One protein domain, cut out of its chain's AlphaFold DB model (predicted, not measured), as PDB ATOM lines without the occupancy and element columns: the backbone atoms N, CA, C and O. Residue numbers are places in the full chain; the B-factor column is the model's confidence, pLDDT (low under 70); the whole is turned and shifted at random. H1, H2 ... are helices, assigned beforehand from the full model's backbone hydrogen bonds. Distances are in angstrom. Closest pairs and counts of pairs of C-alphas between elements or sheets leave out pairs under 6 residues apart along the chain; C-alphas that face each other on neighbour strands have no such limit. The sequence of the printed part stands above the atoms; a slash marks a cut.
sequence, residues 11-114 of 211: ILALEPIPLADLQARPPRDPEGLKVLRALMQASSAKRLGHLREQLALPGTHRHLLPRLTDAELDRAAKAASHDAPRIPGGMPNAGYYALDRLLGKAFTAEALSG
ATOM      1  N   ILE A  11     168.194 141.150 255.272       91.25
ATOM      2  CA  ILE A  11     169.249 140.190 254.925       91.25
ATOM      3  C   ILE A  11     169.124 138.924 255.775       91.25
ATOM      4  O   ILE A  11     169.201 137.828 255.234       91.25
ATOM      5  N   LEU A  12     168.885 139.026 257.087       92.00
ATOM      6  CA  LEU A  12     168.768 137.836 257.946       92.00
ATOM      7  C   LEU A  12     167.545 136.980 257.587       92.00
ATOM      8  O   LEU A  12     167.624 135.749 257.668       92.00
ATOM      9  N   ALA A  13     166.474 137.631 257.127       91.12
ATOM     10  CA  ALA A  13     165.248 137.000 256.651       91.12
ATOM     11  C   ALA A  13     165.384 136.302 255.283       91.12
ATOM     12  O   ALA A  13     164.472 135.581 254.886       91.12
ATOM     13  N   LEU A  14     166.494 136.483 254.553       89.94
ATOM     14  CA  LEU A  14     166.732 135.726 253.324       89.94
ATOM     15  C   LEU A  14     166.904 134.240 253.640       89.94
ATOM     16  O   LEU A  14     167.771 133.848 254.427       89.94
ATOM     17  N   GLU A  15     166.106 133.416 252.970       89.88
ATOM     18  CA  GLU A  15     166.238 131.968 253.032       89.88
ATOM     19  C   GLU A  15     167.481 131.518 252.250       89.88
ATOM     20  O   GLU A  15     167.607 131.831 251.060       89.88
ATOM     21  N   PRO A  16     168.420 130.808 252.895       91.25
ATOM     22  CA  PRO A  16     169.573 130.254 252.209       91.25
ATOM     23  C   PRO A  16     169.152 129.120 251.275       91.25
ATOM     24  O   PRO A  16     168.294 128.303 251.607       91.25
ATOM     25  N   ILE A  17     169.796 129.052 250.116       90.31
ATOM     26  CA  ILE A  17     169.560 128.013 249.119       90.31
ATOM     27  C   ILE A  17     170.562 126.882 249.383       90.31
ATOM     28  O   ILE A  17     171.760 127.157 249.512       90.31
ATOM     29  N   PRO A  18     170.120 125.613 249.448       90.94
ATOM     30  CA  PRO A  18     171.031 124.488 249.602       90.94
ATOM     31  C   PRO A  18     172.107 124.484 248.510       90.94
ATOM     32  O   PRO A  18     171.819 124.591 247.317       90.94
ATOM     33  N   LEU A  19     173.371 124.335 248.914       88.94
ATOM     34  CA  LEU A  19     174.499 124.366 247.977       88.94
ATOM     35  C   LEU A  19     174.413 123.251 246.926       88.94
ATOM     36  O   LEU A  19     174.798 123.473 245.779       88.94
ATOM     37  N   ALA A  20     173.868 122.087 247.295       89.06
ATOM     38  CA  ALA A  20     173.629 120.976 246.377       89.06
ATOM     39  C   ALA A  20     172.669 121.371 245.238       89.06
ATOM     40  O   ALA A  20     172.947 121.097 244.070       89.06
ATOM     41  N   ASP A  21     171.597 122.102 245.556       89.81
ATOM     42  CA  ASP A  21     170.629 122.577 244.564       89.81
ATOM     43  C   ASP A  21     171.264 123.598 243.622       89.81
ATOM     44  O   ASP A  21     171.024 123.569 242.415       89.81
ATOM     45  N   LEU A  22     172.112 124.490 244.148       89.50
ATOM     46  CA  LEU A  22     172.855 125.439 243.317       89.50
ATOM     47  C   LEU A  22     173.842 124.725 242.396       89.50
ATOM     48  O   LEU A  22     173.942 125.092 241.231       89.50
ATOM     49  N   GLN A  23     174.546 123.700 242.877       92.25
ATOM     50  CA  GLN A  23     175.490 122.921 242.070       92.25
ATOM     51  C   GLN A  23     174.810 122.167 240.918       92.25
ATOM     52  O   GLN A  23     175.406 122.043 239.846       92.25
ATOM     53  N   ALA A  24     173.568 121.716 241.107       92.25
ATOM     54  CA  ALA A  24     172.801 121.004 240.085       92.25
ATOM     55  C   ALA A  24     172.316 121.904 238.929       92.25
ATOM     56  O   ALA A  24     172.086 121.422 237.821       92.25
ATOM     57  N   ARG A  25     172.166 123.216 239.154       91.25
ATOM     58  CA  ARG A  25     171.684 124.175 238.140       91.25
ATOM     59  C   ARG A  25     172.786 124.543 237.147       91.25
ATOM     60  O   ARG A  25     173.912 124.729 237.586       91.25
ATOM     61  N   PRO A  26     172.514 124.754 235.850       89.94
ATOM     62  CA  PRO A  26     173.544 125.182 234.904       89.94
ATOM     63  C   PRO A  26     174.117 126.571 235.258       89.94
ATOM     64  O   PRO A  26     173.363 127.462 235.660       89.94
ATOM     65  N   PRO A  27     175.439 126.793 235.107       90.81
ATOM     66  CA  PRO A  27     176.032 128.114 235.285       90.81
ATOM     67  C   PRO A  27     175.591 129.063 234.170       90.81
ATOM     68  O   PRO A  27     175.613 128.710 232.992       90.81
ATOM     69  N   ARG A  28     175.208 130.283 234.551       92.81
ATOM     70  CA  ARG A  28     174.913 131.380 233.623       92.81
ATOM     71  C   ARG A  28     176.156 132.249 233.451       92.81
ATOM     72  O   ARG A  28     177.042 132.238 234.303       92.81
ATOM     73  N   ASP A  29     176.205 133.026 232.374       91.12
ATOM     74  CA  ASP A  29     177.275 134.005 232.178       91.12
ATOM     75  C   ASP A  29     177.163 135.145 233.212       91.12
ATOM     76  O   ASP A  29     176.187 135.901 233.162       91.12
ATOM     77  N   PRO A  30     178.135 135.309 234.133       88.81
ATOM     78  CA  PRO A  30     178.091 136.353 235.155       88.81
ATOM     79  C   PRO A  30     178.160 137.775 234.584       88.81
ATOM     80  O   PRO A  30     177.723 138.716 235.250       88.81
ATOM     81  N   GLU A  31     178.679 137.967 233.368       89.38
ATOM     82  CA  GLU A  31     178.793 139.295 232.755       89.38
ATOM     83  C   GLU A  31     177.438 139.828 232.269       89.38
ATOM     84  O   GLU A  31     177.174 141.037 232.354       89.38
ATOM     85  N   GLY A  32     176.545 138.924 231.858       88.12
ATOM     86  CA  GLY A  32     175.146 139.212 231.546       88.12
ATOM     87  C   GLY A  32     174.257 139.489 232.770       88.12
ATOM     88  O   GLY A  32     173.197 140.105 232.629       88.12
ATOM     89  N   LEU A  33     174.677 139.107 233.983       91.88
ATOM     90  CA  LEU A  33     173.884 139.248 235.213       91.88
ATOM     91  C   LEU A  33     173.988 140.654 235.812       91.88
ATOM     92  O   LEU A  33     174.744 140.902 236.751       91.88
ATOM     93  N   LYS A  34     173.189 141.596 235.298       92.94
ATOM     94  CA  LYS A  34     173.209 143.009 235.730       92.94
ATOM     95  C   LYS A  34     173.049 143.190 237.246       92.94
ATOM     96  O   LYS A  34     173.785 143.976 237.836       92.94
ATOM     97  N   VAL A  35     172.125 142.456 237.870       93.62
ATOM     98  CA  VAL A  35     171.843 142.569 239.314       93.62
ATOM     99  C   VAL A  35     172.999 142.018 240.147       93.62
ATOM    100  O   VAL A  35     173.478 142.700 241.051       93.62
ATOM    101  N   LEU A  36     173.525 140.841 239.791       93.62
ATOM    102  CA  LEU A  36     174.713 140.272 240.440       93.62
ATOM    103  C   LEU A  36     175.902 141.234 240.345       93.62
ATOM    104  O   LEU A  36     176.564 141.525 241.340       93.62
ATOM    105  N   ARG A  37     176.139 141.780 239.150       94.06
ATOM    106  CA  ARG A  37     177.197 142.761 238.914       94.06
ATOM    107  C   ARG A  37     177.021 144.004 239.769       94.06
ATOM    108  O   ARG A  37     178.005 144.477 240.325       94.06
ATOM    109  N   ALA A  38     175.804 144.521 239.905       91.38
ATOM    110  CA  ALA A  38     175.537 145.669 240.762       91.38
ATOM    111  C   ALA A  38     175.842 145.363 242.236       91.38
ATOM    112  O   ALA A  38     176.556 146.134 242.877       91.38
ATOM    113  N   LEU A  39     175.389 144.212 242.742       91.56
ATOM    114  CA  LEU A  39     175.630 143.788 244.128       91.56
ATOM    115  C   LEU A  39     177.117 143.572 244.432       91.56
ATOM    116  O   LEU A  39     177.571 143.884 245.528       91.56
ATOM    117  N   MET A  40     177.893 143.111 243.450       92.44
ATOM    118  CA  MET A  40     179.345 142.924 243.563       92.44
ATOM    119  C   MET A  40     180.160 144.150 243.117       92.44
ATOM    120  O   MET A  40     181.381 144.069 242.982       92.44
ATOM    121  N   GLN A  41     179.507 145.297 242.887       90.06
ATOM    122  CA  GLN A  41     180.130 146.563 242.469       90.06
ATOM    123  C   GLN A  41     180.895 146.493 241.132       90.06
ATOM    124  O   GLN A  41     181.808 147.279 240.869       90.06
ATOM    125  N   ALA A  42     180.487 145.588 240.248       90.25
ATOM    126  CA  ALA A  42     181.055 145.330 238.928       90.25
ATOM    127  C   ALA A  42     180.149 145.790 237.763       90.25
ATOM    128  O   ALA A  42     180.132 145.194 236.680       90.25
ATOM    129  N   SER A  43     179.382 146.869 237.959       86.12
ATOM    130  CA  SER A  43     178.461 147.399 236.938       86.12
ATOM    131  C   SER A  43     179.168 147.941 235.690       86.12
ATOM    132  O   SER A  43     178.591 147.933 234.607       86.12
ATOM    133  N   SER A  44     180.421 148.390 235.800       87.50
ATOM    134  CA  SER A  44     181.197 148.885 234.656       87.50
ATOM    135  C   SER A  44     182.067 147.787 234.040       87.50
ATOM    136  O   SER A  44     182.561 146.907 234.742       87.50
ATOM    137  N   ALA A  45     182.310 147.869 232.727       83.00
ATOM    138  CA  ALA A  45     183.170 146.918 232.011       83.00
ATOM    139  C   ALA A  45     184.597 146.849 232.597       83.00
ATOM    140  O   ALA A  45     185.193 145.780 232.685       83.00
ATOM    141  N   LYS A  46     185.116 147.978 233.103       89.00
ATOM    142  CA  LYS A  46     186.428 148.055 233.773       89.00
ATOM    143  C   LYS A  46     186.513 147.213 235.054       89.00
ATOM    144  O   LYS A  46     187.612 146.915 235.503       89.00
ATOM    145  N   ARG A  47     185.376 146.842 235.654       86.69
ATOM    146  CA  ARG A  47     185.302 146.065 236.902       86.69
ATOM    147  C   ARG A  47     184.932 144.595 236.694       86.69
ATOM    148  O   ARG A  47     184.730 143.880 237.670       86.69
ATOM    149  N   LEU A  48     184.908 144.111 235.450       88.38
ATOM    150  CA  LEU A  48     184.716 142.684 235.167       88.38
ATOM    151  C   LEU A  48     185.878 141.824 235.684       88.38
ATOM    152  O   LEU A  48     185.651 140.706 236.134       88.38
ATOM    153  N   GLY A  49     187.106 142.360 235.706       84.88
ATOM    154  CA  GLY A  49     188.238 141.696 236.367       84.88
ATOM    155  C   GLY A  49     187.963 141.448 237.853       84.88
ATOM    156  O   GLY A  49     188.053 140.314 238.309       84.88
ATOM    157  N   HIS A  50     187.499 142.480 238.569       87.00
ATOM    158  CA  HIS A  50     187.094 142.377 239.978       87.00
ATOM    159  C   HIS A  50     185.975 141.348 240.188       87.00
ATOM    160  O   HIS A  50     186.048 140.547 241.113       87.00
ATOM    161  N   LEU A  51     184.964 141.311 239.309       89.69
ATOM    162  CA  LEU A  51     183.906 140.294 239.365       89.69
ATOM    163  C   LEU A  51     184.486 138.877 239.314       89.69
ATOM    164  O   LEU A  51     184.176 138.054 240.170       89.69
ATOM    165  N   ARG A  52     185.345 138.602 238.327       88.56
ATOM    166  CA  ARG A  52     185.963 137.283 238.138       88.56
ATOM    167  C   ARG A  52     186.838 136.898 239.334       88.56
ATOM    168  O   ARG A  52     186.744 135.770 239.804       88.56
ATOM    169  N   GLU A  53     187.615 137.839 239.871       89.19
ATOM    170  CA  GLU A  53     188.427 137.625 241.078       89.19
ATOM    171  C   GLU A  53     187.567 137.278 242.302       89.19
ATOM    172  O   GLU A  53     187.877 136.338 243.030       89.19
ATOM    173  N   GLN A  54     186.456 137.990 242.514       89.69
ATOM    174  CA  GLN A  54     185.560 137.725 243.643       89.69
ATOM    175  C   GLN A  54     184.824 136.386 243.521       89.69
ATOM    176  O   GLN A  54     184.581 135.731 244.534       89.69
ATOM    177  N   LEU A  55     184.467 135.973 242.303       89.75
ATOM    178  CA  LEU A  55     183.848 134.668 242.051       89.75
ATOM    179  C   LEU A  55     184.841 133.512 242.237       89.75
ATOM    180  O   LEU A  55     184.435 132.427 242.648       89.75
ATOM    181  N   ALA A  56     186.126 133.746 241.964       86.25
ATOM    182  CA  ALA A  56     187.201 132.765 242.112       86.25
ATOM    183  C   ALA A  56     187.797 132.700 243.532       86.25
ATOM    184  O   ALA A  56     188.728 131.931 243.769       86.25
ATOM    185  N   LEU A  57     187.294 133.502 244.478       82.44
ATOM    186  CA  LEU A  57     187.869 133.609 245.815       82.44
ATOM    187  C   LEU A  57     187.729 132.279 246.595       82.44
ATOM    188  O   LEU A  57     186.600 131.840 246.856       82.44
ATOM    189  N   PRO A  58     188.844 131.641 247.006       72.25
ATOM    190  CA  PRO A  58     188.813 130.370 247.724       72.25
ATOM    191  C   PRO A  58     188.191 130.531 249.116       72.25
ATOM    192  O   PRO A  58     188.192 131.615 249.695       72.25
ATOM    193  N   GLY A  59     187.629 129.446 249.653       72.12
ATOM    194  CA  GLY A  59     186.946 129.462 250.954       72.12
ATOM    195  C   GLY A  59     185.569 130.137 250.941       72.12
ATOM    196  O   GLY A  59     184.891 130.164 251.963       72.12
ATOM    197  N   THR A  60     185.120 130.640 249.786       75.88
ATOM    198  CA  THR A  60     183.753 131.127 249.588       75.88
ATOM    199  C   THR A  60     183.044 130.319 248.502       75.88
ATOM    200  O   THR A  60     183.637 129.931 247.495       75.88
ATOM    201  N   HIS A  61     181.739 130.094 248.658       86.62
ATOM    202  CA  HIS A  61     180.916 129.434 247.635       86.62
ATOM    203  C   HIS A  61     180.493 130.393 246.506       86.62
ATOM    204  O   HIS A  61     179.540 130.127 245.776       86.62
ATOM    205  N   ARG A  62     181.198 131.523 246.340       89.19
ATOM    206  CA  ARG A  62     180.813 132.599 245.414       89.19
ATOM    207  C   ARG A  62     180.867 132.191 243.946       89.19
ATOM    208  O   ARG A  62     180.108 132.728 243.146       89.19
ATOM    209  N   HIS A  63     181.653 131.174 243.601       91.00
ATOM    210  CA  HIS A  63     181.636 130.542 242.278       91.00
ATOM    211  C   HIS A  63     180.257 129.971 241.883       91.00
ATOM    212  O   HIS A  63     180.021 129.712 240.705       91.00
ATOM    213  N   LEU A  64     179.336 129.781 242.841       91.88
ATOM    214  CA  LEU A  64     177.961 129.336 242.599       91.88
ATOM    215  C   LEU A  64     176.976 130.488 242.353       91.88
ATOM    216  O   LEU A  64     175.872 130.236 241.881       91.88
ATOM    217  N   LEU A  65     177.349 131.748 242.607       93.12
ATOM    218  CA  LEU A  65     176.474 132.907 242.376       93.12
ATOM    219  C   LEU A  65     175.952 133.029 240.932       93.12
ATOM    220  O   LEU A  65     174.789 133.403 240.771       93.12
ATOM    221  N   PRO A  66     176.711 132.666 239.876       94.81
ATOM    222  CA  PRO A  66     176.186 132.668 238.509       94.81
ATOM    223  C   PRO A  66     175.086 131.621 238.257       94.81
ATOM    224  O   PRO A  66     174.503 131.596 237.179       94.81
ATOM    225  N   ARG A  67     174.796 130.737 239.222       94.44
ATOM    226  CA  ARG A  67     173.719 129.730 239.158       94.44
ATOM    227  C   ARG A  67     172.420 130.204 239.819       94.44
ATOM    228  O   ARG A  67     171.421 129.485 239.793       94.44
ATOM    229  N   LEU A  68     172.422 131.404 240.404       93.25
ATOM    230  CA  LEU A  68     171.222 132.032 240.947       93.25
ATOM    231  C   LEU A  68     170.277 132.471 239.823       93.25
ATOM    232  O   LEU A  68     170.692 132.899 238.743       93.25
ATOM    233  N   THR A  69     168.985 132.374 240.101       93.94
ATOM    234  CA  THR A  69     167.906 132.914 239.270       93.94
ATOM    235  C   THR A  69     167.798 134.428 239.446       93.94
ATOM    236  O   THR A  69     168.248 134.991 240.445       93.94
ATOM    237  N   ASP A  70     167.159 135.104 238.492       93.50
ATOM    238  CA  ASP A  70     166.951 136.555 238.582       93.50
ATOM    239  C   ASP A  70     166.074 136.932 239.783       93.50
ATOM    240  O   ASP A  70     166.380 137.887 240.490       93.50
ATOM    241  N   ALA A  71     165.066 136.114 240.106       93.94
ATOM    242  CA  ALA A  71     164.224 136.317 241.283       93.94
ATOM    243  C   ALA A  71     165.014 136.222 242.604       93.94
ATOM    244  O   ALA A  71     164.759 136.979 243.541       93.94
ATOM    245  N   GLU A  72     165.983 135.308 242.706       94.81
ATOM    246  CA  GLU A  72     166.863 135.201 243.878       94.81
ATOM    247  C   GLU A  72     167.804 136.409 243.986       94.81
ATOM    248  O   GLU A  72     167.945 136.976 245.071       94.81
ATOM    249  N   LEU A  73     168.380 136.855 242.865       95.00
ATOM    250  CA  LEU A  73     169.222 138.054 242.817       95.00
ATOM    251  C   LEU A  73     168.439 139.324 243.179       95.00
ATOM    252  O   LEU A  73     168.941 140.157 243.933       95.00
ATOM    253  N   ASP A  74     167.198 139.455 242.712       95.38
ATOM    254  CA  ASP A  74     166.327 140.585 243.043       95.38
ATOM    255  C   ASP A  74     165.928 140.592 244.520       95.38
ATOM    256  O   ASP A  74     165.895 141.653 245.148       95.38
ATOM    257  N   ARG A  75     165.655 139.418 245.110       95.06
ATOM    258  CA  ARG A  75     165.419 139.299 246.559       95.06
ATOM    259  C   ARG A  75     166.640 139.758 247.352       95.06
ATOM    260  O   ARG A  75     166.488 140.561 248.272       95.06
ATOM    261  N   ALA A  76     167.840 139.324 246.960       94.00
ATOM    262  CA  ALA A  76     169.080 139.782 247.583       94.00
ATOM    263  C   ALA A  76     169.276 141.297 247.432       94.00
ATOM    264  O   ALA A  76     169.617 141.967 248.404       94.00
ATOM    265  N   ALA A  77     169.012 141.858 246.250       94.12
ATOM    266  CA  ALA A  77     169.160 143.289 246.007       94.12
ATOM    267  C   ALA A  77     168.195 144.138 246.840       94.12
ATOM    268  O   ALA A  77     168.599 145.170 247.382       94.12
ATOM    269  N   LYS A  78     166.941 143.695 246.982       94.31
ATOM    270  CA  LYS A  78     165.938 144.347 247.836       94.31
ATOM    271  C   LYS A  78     166.345 144.304 249.307       94.31
ATOM    272  O   LYS A  78     166.324 145.342 249.961       94.31
ATOM    273  N   ALA A  79     166.769 143.140 249.800       93.38
ATOM    274  CA  ALA A  79     167.237 142.990 251.175       93.38
ATOM    275  C   ALA A  79     168.477 143.854 251.460       93.38
ATOM    276  O   ALA A  79     168.505 144.596 252.439       93.38
ATOM    277  N   ALA A  80     169.465 143.825 250.561       94.44
ATOM    278  CA  ALA A  80     170.662 144.654 250.660       94.44
ATOM    279  C   ALA A  80     170.323 146.148 250.662       94.44
ATOM    280  O   ALA A  80     170.853 146.890 251.479       94.44
ATOM    281  N   SER A  81     169.419 146.588 249.785       93.06
ATOM    282  CA  SER A  81     169.022 147.999 249.692       93.06
ATOM    283  C   SER A  81     168.269 148.472 250.936       93.06
ATOM    284  O   SER A  81     168.482 149.596 251.381       93.06
ATOM    285  N   HIS A  82     167.417 147.617 251.509       92.69
ATOM    286  CA  HIS A  82     166.695 147.903 252.747       92.69
ATOM    287  C   HIS A  82     167.647 148.087 253.937       92.69
ATOM    288  O   HIS A  82     167.504 149.032 254.710       92.69
ATOM    289  N   ASP A  83     168.649 147.213 254.065       91.75
ATOM    290  CA  ASP A  83     169.558 147.214 255.213       91.75
ATOM    291  C   ASP A  83     170.817 148.077 255.001       91.75
ATOM    292  O   ASP A  83     171.507 148.403 255.966       91.75
ATOM    293  N   ALA A  84     171.109 148.507 253.767       91.38
ATOM    294  CA  ALA A  84     172.281 149.316 253.421       91.38
ATOM    295  C   ALA A  84     172.495 150.554 254.313       91.38
ATOM    296  O   ALA A  84     173.641 150.780 254.697       91.38
ATOM    297  N   PRO A  85     171.467 151.339 254.701       89.38
ATOM    298  CA  PRO A  85     171.662 152.497 255.580       89.38
ATOM    299  C   PRO A  85     172.183 152.138 256.980       89.38
ATOM    300  O   PRO A  85     172.740 152.991 257.664       89.38
ATOM    301  N   ARG A  86     171.985 150.888 257.417       87.38
ATOM    302  CA  ARG A  86     172.356 150.387 258.750       87.38
ATOM    303  C   ARG A  86     173.691 149.644 258.753       87.38
ATOM    304  O   ARG A  86     174.215 149.354 259.826       87.38
ATOM    305  N   ILE A  87     174.218 149.311 257.576       89.12
ATOM    306  CA  ILE A  87     175.434 148.513 257.413       89.12
ATOM    307  C   ILE A  87     176.629 149.449 257.208       89.12
ATOM    308  O   ILE A  87     176.614 150.270 256.284       89.12
ATOM    309  N   PRO A  88     177.706 149.319 258.001       85.94
ATOM    310  CA  PRO A  88     178.944 150.045 257.749       85.94
ATOM    311  C   PRO A  88     179.472 149.752 256.341       85.94
ATOM    312  O   PRO A  88     179.613 148.597 255.943       85.94
ATOM    313  N   GLY A  89     179.764 150.801 255.571       85.62
ATOM    314  CA  GLY A  89     180.150 150.678 254.159       85.62
ATOM    315  C   GLY A  89     178.973 150.580 253.180       85.62
ATOM    316  O   GLY A  89     179.204 150.510 251.975       85.62
ATOM    317  N   GLY A  90     177.730 150.634 253.662       90.38
ATOM    318  CA  GLY A  90     176.533 150.827 252.850       90.38
ATOM    319  C   GLY A  90     176.215 149.675 251.897       90.38
ATOM    320  O   GLY A  90     176.525 148.508 252.150       90.38
ATOM    321  N   MET A  91     175.610 150.026 250.758       91.38
ATOM    322  CA  MET A  91     175.216 149.086 249.702       91.38
ATOM    323  C   MET A  91     176.354 148.165 249.215       91.38
ATOM    324  O   MET A  91     176.099 146.973 249.049       91.38
ATOM    325  N   PRO A  92     177.603 148.650 249.035       87.81
ATOM    326  CA  PRO A  92     178.777 147.812 248.799       87.81
ATOM    327  C   PRO A  92     178.867 146.555 249.665       87.81
ATOM    328  O   PRO A  92     179.040 145.465 249.128       87.81
ATOM    329  N   ASN A  93     178.740 146.703 250.984       89.12
ATOM    330  CA  ASN A  93     178.881 145.600 251.931       89.12
ATOM    331  C   ASN A  93     177.574 144.818 252.073       89.12
ATOM    332  O   ASN A  93     177.594 143.588 252.086       89.12
ATOM    333  N   ALA A  94     176.438 145.521 252.085       90.94
ATOM    334  CA  ALA A  94     175.114 144.909 252.119       90.94
ATOM    335  C   ALA A  94     174.894 143.923 250.959       90.94
ATOM    336  O   ALA A  94     174.341 142.845 251.164       90.94
ATOM    337  N   GLY A  95     175.390 144.254 249.760       91.88
ATOM    338  CA  GLY A  95     175.346 143.375 248.593       91.88
ATOM    339  C   GLY A  95     176.072 142.048 248.822       91.88
ATOM    340  O   GLY A  95     175.496 140.989 248.581       91.88
ATOM    341  N   TYR A  96     177.301 142.080 249.354       93.06
ATOM    342  CA  TYR A  96     178.034 140.851 249.679       93.06
ATOM    343  C   TYR A  96     177.360 140.051 250.792       93.06
ATOM    344  O   TYR A  96     177.273 138.832 250.676       93.06
ATOM    345  N   TYR A  97     176.846 140.705 251.837       93.00
ATOM    346  CA  TYR A  97     176.146 140.005 252.915       93.00
ATOM    347  C   TYR A  97     174.877 139.305 252.423       93.00
ATOM    348  O   TYR A  97     174.660 138.144 252.762       93.00
ATOM    349  N   ALA A  98     174.076 139.959 251.580       93.81
ATOM    350  CA  ALA A  98     172.880 139.353 251.000       93.81
ATOM    351  C   ALA A  98     173.212 138.145 250.107       93.81
ATOM    352  O   ALA A  98     172.566 137.102 250.211       93.81
ATOM    353  N   LEU A  99     174.247 138.255 249.265       93.88
ATOM    354  CA  LEU A  99     174.695 137.157 248.403       93.88
ATOM    355  C   LEU A  99     175.268 135.989 249.214       93.88
ATOM    356  O   LEU A  99     174.889 134.841 248.995       93.88
ATOM    357  N   ASP A 100     176.141 136.266 250.183       92.19
ATOM    358  CA  ASP A 100     176.728 135.234 251.038       92.19
ATOM    359  C   ASP A 100     175.650 134.549 251.900       92.19
ATOM    360  O   ASP A 100     175.727 133.344 252.147       92.19
ATOM    361  N   ARG A 101     174.611 135.286 252.318       92.56
ATOM    362  CA  ARG A 101     173.473 134.732 253.060       92.56
ATOM    363  C   ARG A 101     172.670 133.744 252.219       92.56
ATOM    364  O   ARG A 101     172.327 132.682 252.735       92.56
ATOM    365  N   LEU A 102     172.416 134.048 250.941       92.25
ATOM    366  CA  LEU A 102     171.782 133.103 250.010       92.25
ATOM    367  C   LEU A 102     172.613 131.829 249.826       92.25
ATOM    368  O   LEU A 102     172.045 130.754 249.662       92.25
ATOM    369  N   LEU A 103     173.941 131.933 249.901       90.44
ATOM    370  CA  LEU A 103     174.860 130.792 249.862       90.44
ATOM    371  C   LEU A 103     174.960 130.032 251.199       90.44
ATOM    372  O   LEU A 103     175.819 129.167 251.348       90.44
ATOM    373  N   GLY A 104     174.124 130.353 252.189       87.25
ATOM    374  CA  GLY A 104     174.097 129.643 253.466       87.25
ATOM    375  C   GLY A 104     175.010 130.211 254.547       87.25
ATOM    376  O   GLY A 104     175.053 129.646 255.639       87.25
ATOM    377  N   LYS A 105     175.706 131.331 254.313       87.25
ATOM    378  CA  LYS A 105     176.502 131.961 255.374       87.25
ATOM    379  C   LYS A 105     175.580 132.507 256.464       87.25
ATOM    380  O   LYS A 105     174.667 133.290 256.193       87.25
ATOM    381  N   ALA A 106     175.828 132.088 257.701       85.19
ATOM    382  CA  ALA A 106     175.124 132.605 258.863       85.19
ATOM    383  C   ALA A 106     175.684 133.981 259.247       85.19
ATOM    384  O   ALA A 106     176.898 134.185 259.278       85.19
ATOM    385  N   PHE A 107     174.787 134.909 259.561       85.50
ATOM    386  CA  PHE A 107     175.118 136.233 260.076       85.50
ATOM    387  C   PHE A 107     174.284 136.509 261.323       85.50
ATOM    388  O   PHE A 107     173.185 135.972 261.469       85.50
ATOM    389  N   THR A 108     174.798 137.368 262.196       85.06
ATOM    390  CA  THR A 108     174.040 137.938 263.314       85.06
ATOM    391  C   THR A 108     173.802 139.429 263.068       85.06
ATOM    392  O   THR A 108     174.470 140.042 262.230       85.06
ATOM    393  N   ALA A 109     172.845 140.029 263.776       84.56
ATOM    394  CA  ALA A 109     172.555 141.459 263.651       84.56
ATOM    395  C   ALA A 109     173.754 142.334 264.058       84.56
ATOM    396  O   ALA A 109     174.010 143.381 263.459       84.56
ATOM    397  N   GLU A 110     174.526 141.882 265.042       81.00
ATOM    398  CA  GLU A 110     175.751 142.524 265.518       81.00
ATOM    399  C   GLU A 110     176.820 142.502 264.418       81.00
ATOM    400  O   GLU A 110     177.399 143.537 264.091       81.00
ATOM    401  N   ALA A 111     176.987 141.352 263.751       83.25
ATOM    402  CA  ALA A 111     177.920 141.207 262.637       83.25
ATOM    403  C   ALA A 111     177.563 142.110 261.441       83.25
ATOM    404  O   ALA A 111     178.461 142.645 260.793       83.25
ATOM    405  N   LEU A 112     176.269 142.308 261.153       84.31
ATOM    406  CA  LEU A 112     175.814 143.194 260.070       84.31
ATOM    407  C   LEU A 112     175.935 144.682 260.423       84.31
ATOM    408  O   LEU A 112     176.277 145.495 259.566       84.31
ATOM    409  N   SER A 113     175.672 145.047 261.679       81.31
ATOM    410  CA  SER A 113     175.794 146.430 262.162       81.31
ATOM    411  C   SER A 113     177.239 146.859 262.432       81.31
ATOM    412  O   SER A 113     177.494 148.039 262.670       81.31
ATOM    413  N   GLY A 114     178.195 145.926 262.394       72.69
ATOM    414  CA  GLY A 114     179.593 146.180 262.745       72.69
ATOM    415  C   GLY A 114     179.801 146.482 264.231       72.69
ATOM    416  O   GLY A 114     180.857 146.987 264.613       72.69
TER     417      GLY A 114
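Overview. This is residues 11 to 114 of the 211 residues of an uncharacterized protein of Deinococcus sp. LM3 (UniProt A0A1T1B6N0). Two crossing helices, H5 and H6, make the core, and the short H2 packs on both; H4, with H1 and H3, lies toward one end, and the short H7 is near the other end, close to the last residue of H5. The printed part has 104 residues with seven named helices in the order H1 to H7 and no named strand, all helix in class. It is compact and rounded, with a radius of gyration of the C-alphas of 12.8 A and spans of 34 by 32 by 26 A.

Along the chain. Start at C-alpha 11, (169.249, 140.190, 254.925), and go on to H1, residues 19 to 24. Next come H2, residues 34 to 39, H3, residues 45 to 55, 15.9 A long, and H4, residues 61 to 67. Find C-alpha 70 at (166.951, 136.555, 238.582); from there H5 runs 25.0 A to residue 86. H6, residues 91 to 102, is 16.4 A long, and H7, residues 109 to 113, ends at (175.794, 146.430, 262.162).

Arrangement. Look first at H6, which with H4 is a hub. It touches H5 at a steep tilt of 49 degrees, opposite ways, closest at the C-alphas of Ala 80 and Ala 94, 4.7 A. H2 touches H6 about perpendicular, 76 degrees, with C-alphas Leu 39 and Gly 95 closest at 4.5 A. H4 touches H1, C-alphas Arg 67 and Leu 22 being closest at 6.0 A. H3 and H4 touch only at the corner, with C-alphas Leu 55 and His 63 closest at 4.7 A. Every O i to N i+4 pair is within hydrogen-bond range in H1, H2 and H7; in H3 5 of 7 are, in H5 11 of 13, in H6 7 of 8, and in H4 0 of 3, beside 3 of 4 O i to N i+3 pairs.

Size, cuts and confidence. The farthest C-alphas, Pro 26 and Gly 114, are 35.4 A apart. The printed part has no cut, no link is long, and no printed residue is under 70 in pLDDT.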